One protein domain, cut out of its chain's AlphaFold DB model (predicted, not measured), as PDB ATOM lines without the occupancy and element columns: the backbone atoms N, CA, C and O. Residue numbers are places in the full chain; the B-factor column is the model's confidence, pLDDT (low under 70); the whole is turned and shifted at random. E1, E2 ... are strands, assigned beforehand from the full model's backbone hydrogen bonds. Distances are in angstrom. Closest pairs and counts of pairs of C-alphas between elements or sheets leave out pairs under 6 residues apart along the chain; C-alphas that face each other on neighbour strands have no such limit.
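AT A GLANCE: This is residues 151 to 214 of the 217 residues of the protein "WAP domain-containing protein" of Hypsibius dujardini (UniProt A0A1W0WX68). The domain has little regular structure: a hairpin of E1 and E2 at one end, and a second hairpin, E3 and E4, with the loop of residues 169 to 198 swung round it. Residues 159 to 164 of the first hairpin stick out. The printed part has 64 residues, no named helix and four strands, E1 to E4 in turn, in two antiparallel sheets, E1 - E2 and E3 - E4; it is all strand, with under half of the residues in named elements. It is only just compact, close to loose, with a radius of gyration of the C-alphas of 12.5 A, spanning 36 by 23 by 17 A.

HOW THE PARTS SIT: E1, residues 155 to 160, and E2, residues 163 to 168, form an antiparallel hairpin at 151 degrees; N 156 and O 167, 2.8 A apart, are within hydrogen-bond range. E3, residues 199 to 203, and E4, residues 209 to 213, form another at 140 degrees, with N 202 and O 210 at 2.9 A. E1 and E2 are apart from E3 and E4.

IN THESE COORDINATES: E1 begins at C-alpha 155 (4.673, -36.573, 117.343) and measures 15.3 A, E2 15.8 A, E3 12.6 A; E4, 13.0 A, ends at C-alpha 213 (-4.951, -27.742, 103.401).

THE WHOLE: The C-alphas farthest apart, Gly 162 and Ser 180, are 37.9 A apart. The printed part has no cut; the E2 to E3 link is long. Residues 180, 181 and 183 have pLDDT under 70.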
ATOM      1  N   CYS A 151       4.072 -39.931 123.694       89.12
ATOM      2  CA  CYS A 151       4.101 -39.783 122.249       89.12
ATOM      3  C   CYS A 151       5.424 -40.280 121.649       89.12
ATOM      4  O   CYS A 151       6.508 -40.055 122.182       89.12
ATOM      5  N   ALA A 152       5.340 -40.964 120.504       90.62
ATOM      6  CA  ALA A 152       6.519 -41.411 119.769       90.62
ATOM      7  C   ALA A 152       7.305 -40.215 119.200       90.62
ATOM      8  O   ALA A 152       6.742 -39.143 118.948       90.62
ATOM      9  N   ALA A 153       8.598 -40.413 118.929       89.38
ATOM     10  CA  ALA A 153       9.427 -39.407 118.269       89.38
ATOM     11  C   ALA A 153       8.770 -38.912 116.963       89.38
ATOM     12  O   ALA A 153       8.262 -39.707 116.170       89.38
ATOM     13  N   GLY A 154       8.758 -37.592 116.745       88.81
ATOM     14  CA  GLY A 154       8.085 -36.971 115.593       88.81
ATOM     15  C   GLY A 154       6.577 -36.742 115.773       88.81
ATOM     16  O   GLY A 154       5.891 -36.359 114.823       88.81
ATOM     17  N   THR A 155       6.045 -36.945 116.979       90.94
ATOM     18  CA  THR A 155       4.673 -36.573 117.343       90.94
ATOM     19  C   THR A 155       4.661 -35.656 118.571       90.94
ATOM     20  O   THR A 155       5.584 -35.690 119.379       90.94
ATOM     21  N   ARG A 156       3.640 -34.803 118.690       92.00
ATOM     22  CA  ARG A 156       3.389 -33.924 119.843       92.00
ATOM     23  C   ARG A 156       2.045 -34.278 120.467       92.00
ATOM     24  O   ARG A 156       1.092 -34.581 119.736       92.00
ATOM     25  N   CYS A 157       1.939 -34.188 121.790       90.50
ATOM     26  CA  CYS A 157       0.645 -34.284 122.438       90.50
ATOM     27  C   CYS A 157      -0.201 -33.030 122.194       90.50
ATOM     28  O   CYS A 157       0.188 -31.902 122.496       90.50
ATOM     29  N   VAL A 158      -1.422 -33.239 121.709       88.25
ATOM     30  CA  VAL A 158      -2.432 -32.191 121.609       88.25
ATOM     31  C   VAL A 158      -3.576 -32.522 122.557       88.25
ATOM     32  O   VAL A 158      -4.269 -33.530 122.398       88.25
ATOM     33  N   ILE A 159      -3.781 -31.648 123.543       85.88
ATOM     34  CA  ILE A 159      -4.900 -31.734 124.483       85.88
ATOM     35  C   ILE A 159      -6.067 -30.933 123.914       85.88
ATOM     36  O   ILE A 159      -6.061 -29.702 123.891       85.88
ATOM     37  N   THR A 160      -7.088 -31.644 123.454       81.38
ATOM     38  CA  THR A 160      -8.397 -31.077 123.110       81.38
ATOM     39  C   THR A 160      -9.392 -31.371 124.227       81.38
ATOM     40  O   THR A 160      -9.133 -32.205 125.092       81.38
ATOM     41  N   VAL A 161     -10.528 -30.666 124.254       80.88
ATOM     42  CA  VAL A 161     -11.536 -30.823 125.317       80.88
ATOM     43  C   VAL A 161     -11.950 -32.297 125.429       80.88
ATOM     44  O   VAL A 161     -12.617 -32.826 124.544       80.88
ATOM     45  N   GLY A 162     -11.518 -32.953 126.510       75.50
ATOM     46  CA  GLY A 162     -11.811 -34.357 126.809       75.50
ATOM     47  C   GLY A 162     -10.988 -35.401 126.043       75.50
ATOM     48  O   GLY A 162     -11.302 -36.583 126.160       75.50
ATOM     49  N   ARG A 163      -9.973 -35.014 125.252       78.44
ATOM     50  CA  ARG A 163      -9.119 -35.961 124.509       78.44
ATOM     51  C   ARG A 163      -7.670 -35.497 124.406       78.44
ATOM     52  O   ARG A 163      -7.392 -34.428 123.862       78.44
ATOM     53  N   THR A 164      -6.763 -36.358 124.843       85.56
ATOM     54  CA  THR A 164      -5.326 -36.325 124.561       85.56
ATOM     55  C   THR A 164      -5.038 -37.179 123.330       85.56
ATOM     56  O   THR A 164      -5.513 -38.309 123.225       85.56
ATOM     57  N   ALA A 165      -4.299 -36.636 122.366       88.56
ATOM     58  CA  ALA A 165      -3.895 -37.384 121.180       88.56
ATOM     59  C   ALA A 165      -2.483 -36.996 120.748       88.56
ATOM     60  O   ALA A 165      -2.162 -35.809 120.662       88.56
ATOM     61  N   CYS A 166      -1.672 -37.994 120.403       90.81
ATOM     62  CA  CYS A 166      -0.401 -37.771 119.732       90.81
ATOM     63  C   CYS A 166      -0.660 -37.445 118.263       90.81
ATOM     64  O   CYS A 166      -1.320 -38.203 117.545       90.81
ATOM     65  N   ARG A 167      -0.155 -36.300 117.815       92.50
ATOM     66  CA  ARG A 167      -0.260 -35.860 116.426       92.50
ATOM     67  C   ARG A 167       1.118 -35.718 115.804       92.50
ATOM     68  O   ARG A 167       2.014 -35.210 116.467       92.50
ATOM     69  N   PRO A 168       1.295 -36.118 114.539       92.56
ATOM     70  CA  PRO A 168       2.561 -35.931 113.846       92.56
ATOM     71  C   PRO A 168       2.901 -34.444 113.731       92.56
ATOM     72  O   PRO A 168       2.067 -33.653 113.282       92.56
ATOM     73  N   THR A 169       4.131 -34.090 114.107       94.12
ATOM     74  CA  THR A 169       4.686 -32.738 113.914       94.12
ATOM     75  C   THR A 169       5.015 -32.479 112.445       94.12
ATOM     76  O   THR A 169       5.033 -31.334 112.002       94.12
ATOM     77  N   GLN A 170       5.194 -33.548 111.660       94.12
ATOM     78  CA  GLN A 170       5.274 -33.516 110.204       94.12
ATOM     79  C   GLN A 170       4.302 -34.524 109.584       94.12
ATOM     80  O   GLN A 170       4.463 -35.736 109.695       94.12
ATOM     81  N   LYS A 171       3.279 -34.019 108.899       93.94
ATOM     82  CA  LYS A 171       2.331 -34.802 108.099       93.94
ATOM     83  C   LYS A 171       2.873 -35.025 106.690       93.94
ATOM     84  O   LYS A 171       3.586 -34.182 106.145       93.94
ATOM     85  N   ALA A 172       2.457 -36.121 106.067       92.50
ATOM     86  CA  ALA A 172       2.665 -36.349 104.642       92.50
ATOM     87  C   ALA A 172       1.997 -35.253 103.783       92.50
ATOM     88  O   ALA A 172       1.039 -34.605 104.207       92.50
ATOM     89  N   GLY A 173       2.493 -35.074 102.561       93.50
ATOM     90  CA  GLY A 173       2.008 -34.098 101.593       93.50
ATOM     91  C   GLY A 173       2.814 -32.802 101.569       93.50
ATOM     92  O   GLY A 173       3.734 -32.585 102.364       93.50
ATOM     93  N   ARG A 174       2.462 -31.921 100.630       94.81
ATOM     94  CA  ARG A 174       3.152 -30.643 100.400       94.81
ATOM     95  C   ARG A 174       2.261 -29.458 100.751       94.81
ATOM     96  O   ARG A 174       1.039 -29.512 100.596       94.81
ATOM     97  N   CYS A 175       2.887 -28.383 101.218       93.94
ATOM     98  CA  CYS A 175       2.216 -27.098 101.366       93.94
ATOM     99  C   CYS A 175       1.859 -26.535  99.981       93.94
ATOM    100  O   CYS A 175       2.685 -26.615  99.068       93.94
ATOM    101  N   PRO A 176       0.650 -25.977  99.800       90.94
ATOM    102  CA  PRO A 176       0.320 -25.261  98.576       90.94
ATOM    103  C   PRO A 176       1.215 -24.024  98.434       90.94
ATOM    104  O   PRO A 176       1.681 -23.470  99.431       90.94
ATOM    105  N   LEU A 177       1.436 -23.576  97.194       88.38
ATOM    106  CA  LEU A 177       2.177 -22.341  96.944       88.38
ATOM    107  C   LEU A 177       1.471 -21.156  97.627       88.38
ATOM    108  O   LEU A 177       0.241 -21.056  97.553       88.38
ATOM    109  N   PRO A 178       2.223 -20.257  98.283       80.00
ATOM    110  CA  PRO A 178       1.629 -19.159  99.019       80.00
ATOM    111  C   PRO A 178       0.948 -18.185  98.051       80.00
ATOM    112  O   PRO A 178       1.579 -17.595  97.171       80.00
ATOM    113  N   VAL A 179      -0.361 -18.014  98.222       76.38
ATOM    114  CA  VAL A 179      -1.156 -17.063  97.441       76.38
ATOM    115  C   VAL A 179      -0.947 -15.643  97.974       76.38
ATOM    116  O   VAL A 179      -0.801 -15.427  99.174       76.38
ATOM    117  N   SER A 180      -0.912 -14.652  97.082       65.62
ATOM    118  CA  SER A 180      -0.595 -13.250  97.406       65.62
ATOM    119  C   SER A 180      -1.638 -12.536  98.276       65.62
ATOM    120  O   SER A 180      -1.338 -11.479  98.818       65.62
ATOM    121  N   ALA A 181      -2.839 -13.095  98.423       67.69
ATOM    122  CA  ALA A 181      -3.978 -12.445  99.071       67.69
ATOM    123  C   ALA A 181      -4.207 -12.874 100.534       67.69
ATOM    124  O   ALA A 181      -5.329 -12.797 101.031       67.69
ATOM    125  N   GLU A 182      -3.190 -13.375 101.238       70.88
ATOM    126  CA  GLU A 182      -3.385 -13.786 102.631       70.88
ATOM    127  C   GLU A 182      -3.510 -12.590 103.575       70.88
ATOM    128  O   GLU A 182      -2.575 -11.815 103.774       70.88
ATOM    129  N   THR A 183      -4.681 -12.469 104.196       68.19
ATOM    130  CA  THR A 183      -4.967 -11.440 105.192       68.19
ATOM    131  C   THR A 183      -4.168 -11.703 106.470       68.19
ATOM    132  O   THR A 183      -4.528 -12.553 107.285       68.19
ATOM    133  N   GLY A 184      -3.091 -10.942 106.664       74.00
ATOM    134  CA  GLY A 184      -2.371 -10.834 107.933       74.00
ATOM    135  C   GLY A 184      -1.173 -11.775 108.104       74.00
ATOM    136  O   GLY A 184      -1.234 -12.995 107.916       74.00
ATOM    137  N   CYS A 185      -0.075 -11.176 108.566       85.38
ATOM    138  CA  CYS A 185       1.230 -11.809 108.767       85.38
ATOM    139  C   CYS A 185       1.440 -12.219 110.216       85.38
ATOM    140  O   CYS A 185       2.384 -11.808 110.877       85.38
ATOM    141  N   PHE A 186       0.506 -13.014 110.721       88.69
ATOM    142  CA  PHE A 186       0.590 -13.606 112.047       88.69
ATOM    143  C   PHE A 186       0.814 -15.111 111.937       88.69
ATOM    144  O   PHE A 186       0.335 -15.757 110.996       88.69
ATOM    145  N   THR A 187       1.534 -15.648 112.914       93.06
ATOM    146  CA  THR A 187       1.798 -17.077 113.070       93.06
ATOM    147  C   THR A 187       0.671 -17.719 113.871       93.06
ATOM    148  O   THR A 187       0.362 -17.261 114.968       93.06
ATOM    149  N   THR A 188       0.027 -18.748 113.315       93.12
ATOM    150  CA  THR A 188      -1.070 -19.486 113.981       93.12
ATOM    151  C   THR A 188      -0.702 -20.905 114.393       93.12
ATOM    152  O   THR A 188      -1.520 -21.581 115.005       93.12
ATOM    153  N   CYS A 189       0.461 -21.388 113.972       94.69
ATOM    154  CA  CYS A 189       0.946 -22.737 114.226       94.69
ATOM    155  C   CYS A 189       2.474 -22.721 114.241       94.69
ATOM    156  O   CYS A 189       3.090 -21.900 113.550       94.69
ATOM    157  N   ASP A 190       3.061 -23.639 114.997       94.44
ATOM    158  CA  ASP A 190       4.490 -23.914 114.976       94.44
ATOM    159  C   ASP A 190       4.798 -25.146 114.120       94.44
ATOM    160  O   ASP A 190       5.769 -25.141 113.360       94.44
ATOM    161  N   ASP A 191       3.944 -26.166 114.167       95.00
ATOM    162  CA  ASP A 191       4.069 -27.342 113.307       95.00
ATOM    163  C   ASP A 191       2.720 -27.990 112.965       95.00
ATOM    164  O   ASP A 191       1.640 -27.478 113.279       95.00
ATOM    165  N   ASP A 192       2.768 -29.112 112.243       95.94
ATOM    166  CA  ASP A 192       1.568 -29.764 111.738       95.94
ATOM    167  C   ASP A 192       0.663 -30.311 112.850       95.94
ATOM    168  O   ASP A 192      -0.531 -30.511 112.595       95.94
ATOM    169  N   ALA A 193       1.173 -30.539 114.064       94.00
ATOM    170  CA  ALA A 193       0.371 -31.050 115.172       94.00
ATOM    171  C   ALA A 193      -0.660 -30.012 115.644       94.00
ATOM    172  O   ALA A 193      -1.798 -30.380 115.976       94.00
ATOM    173  N   ASP A 194      -0.306 -28.726 115.571       93.44
ATOM    174  CA  ASP A 194      -1.189 -27.607 115.916       93.44
ATOM    175  C   ASP A 194      -2.365 -27.495 114.934       93.44
ATOM    176  O   ASP A 194      -3.460 -27.038 115.272       93.44
ATOM    177  N   CYS A 195      -2.167 -27.971 113.705       94.00
ATOM    178  CA  CYS A 195      -3.175 -27.957 112.660       94.00
ATOM    179  C   CYS A 195      -4.069 -29.210 112.689       94.00
ATOM    180  O   CYS A 195      -3.658 -30.319 113.037       94.00
ATOM    181  N   GLY A 196      -5.330 -29.062 112.262       91.56
ATOM    182  CA  GLY A 196      -6.279 -30.175 112.123       91.56
ATOM    183  C   GLY A 196      -5.770 -31.299 111.209       91.56
ATOM    184  O   GLY A 196      -4.844 -31.102 110.431       91.56
ATOM    185  N   ALA A 197      -6.377 -32.490 111.265       88.44
ATOM    186  CA  ALA A 197      -5.889 -33.676 110.542       88.44
ATOM    187  C   ALA A 197      -5.638 -33.442 109.035       88.44
ATOM    188  O   ALA A 197      -4.638 -33.908 108.511       88.44
ATOM    189  N   ALA A 198      -6.485 -32.643 108.373       91.31
ATOM    190  CA  ALA A 198      -6.389 -32.310 106.947       91.31
ATOM    191  C   ALA A 198      -5.523 -31.070 106.620       91.31
ATOM    192  O   ALA A 198      -5.555 -30.569 105.496       91.31
ATOM    193  N   TYR A 199      -4.792 -30.532 107.599       94.62
ATOM    194  CA  TYR A 199      -4.064 -29.269 107.483       94.62
ATOM    195  C   TYR A 199      -2.606 -29.420 107.921       94.62
ATOM    196  O   TYR A 199      -2.315 -30.111 108.898       94.62
ATOM    197  N   LYS A 200      -1.708 -28.733 107.220       96.19
ATOM    198  CA  LYS A 200      -0.289 -28.583 107.557       96.19
ATOM    199  C   LYS A 200       0.009 -27.146 107.968       96.19
ATOM    200  O   LYS A 200      -0.683 -26.229 107.519       96.19
ATOM    201  N   CYS A 201       1.014 -26.960 108.810       96.00
ATOM    202  CA  CYS A 201       1.559 -25.660 109.144       96.00
ATOM    203  C   CYS A 201       2.527 -25.237 108.042       96.00
ATOM    204  O   CYS A 201       3.575 -25.848 107.845       96.00
ATOM    205  N   CYS A 202       2.129 -24.227 107.281       94.69
ATOM    206  CA  CYS A 202       2.835 -23.788 106.089       94.69
ATOM    207  C   CYS A 202       3.282 -22.340 106.238       94.69
ATOM    208  O   CYS A 202       2.564 -21.517 106.817       94.69
ATOM    209  N   ASP A 203       4.439 -22.026 105.666       92.56
ATOM    210  CA  ASP A 203       4.927 -20.656 105.598       92.56
ATOM    211  C   ASP A 203       4.035 -19.808 104.692       92.56
ATOM    212  O   ASP A 203       3.646 -20.193 103.584       92.56
ATOM    213  N   LYS A 204       3.715 -18.617 105.181       89.62
ATOM    214  CA  LYS A 204       3.053 -17.559 104.432       89.62
ATOM    215  C   LYS A 204       4.118 -16.728 103.728       89.62
ATOM    216  O   LYS A 204       5.221 -16.541 104.239       89.62
ATOM    217  N   ARG A 205       3.762 -16.105 102.602       86.81
ATOM    218  CA  ARG A 205       4.693 -15.264 101.825       86.81
ATOM    219  C   ARG A 205       5.305 -14.110 102.624       86.81
ATOM    220  O   ARG A 205       6.392 -13.653 102.303       86.81
ATOM    221  N   CYS A 206       4.599 -13.630 103.642       87.44
ATOM    222  CA  CYS A 206       5.047 -12.518 104.465       87.44
ATOM    223  C   CYS A 206       5.780 -12.922 105.754       87.44
ATOM    224  O   CYS A 206       5.945 -12.087 106.638       87.44
ATOM    225  N   GLY A 207       6.202 -14.186 105.878       87.19
ATOM    226  CA  GLY A 207       7.068 -14.648 106.972       87.19
ATOM    227  C   GLY A 207       6.352 -15.168 108.225       87.19
ATOM    228  O   GLY A 207       7.017 -15.549 109.181       87.19
ATOM    229  N   GLY A 208       5.015 -15.208 108.243       90.38
ATOM    230  CA  GLY A 208       4.251 -15.924 109.276       90.38
ATOM    231  C   GLY A 208       4.001 -17.389 108.900       90.38
ATOM    232  O   GLY A 208       4.190 -17.760 107.748       90.38
ATOM    233  N   ARG A 209       3.495 -18.206 109.831       93.25
ATOM    234  CA  ARG A 209       3.020 -19.577 109.541       93.25
ATOM    235  C   ARG A 209       1.510 -19.716 109.718       93.25
ATOM    236  O   ARG A 209       0.907 -19.057 110.567       93.25
ATOM    237  N   GLY A 210       0.872 -20.539 108.893       93.44
ATOM    238  CA  GLY A 210      -0.576 -20.727 108.890       93.44
ATOM    239  C   GLY A 210      -0.998 -22.158 108.586       93.44
ATOM    240  O   GLY A 210      -0.369 -22.836 107.780       93.44
ATOM    241  N   CYS A 211      -2.109 -22.602 109.177       94.00
ATOM    242  CA  CYS A 211      -2.688 -23.898 108.832       94.00
ATOM    243  C   CYS A 211      -3.333 -23.850 107.441       94.00
ATOM    244  O   CYS A 211      -4.298 -23.113 107.215       94.00
ATOM    245  N   LYS A 212      -2.827 -24.663 106.511       93.50
ATOM    246  CA  LYS A 212      -3.322 -24.779 105.133       93.50
ATOM    247  C   LYS A 212      -3.629 -26.221 104.782       93.50
ATOM    248  O   LYS A 212      -2.984 -27.143 105.270       93.50
ATOM    249  N   LYS A 213      -4.638 -26.417 103.934       94.50
ATOM    250  CA  LYS A 213      -4.951 -27.742 103.401       94.50
ATOM    251  C   LYS A 213      -3.773 -28.197 102.542       94.50
ATOM    252  O   LYS A 213      -3.339 -27.450 101.667       94.50
ATOM    253  N   TYR A 214      -3.241 -29.379 102.828       91.56
ATOM    254  CA  TYR A 214      -2.089 -29.907 102.106       91.56
ATOM    255  C   TYR A 214      -2.506 -30.613 100.820       91.56
ATOM    256  O   TYR A 214      -3.650 -31.054 100.674       91.56
TER     257      TYR A 214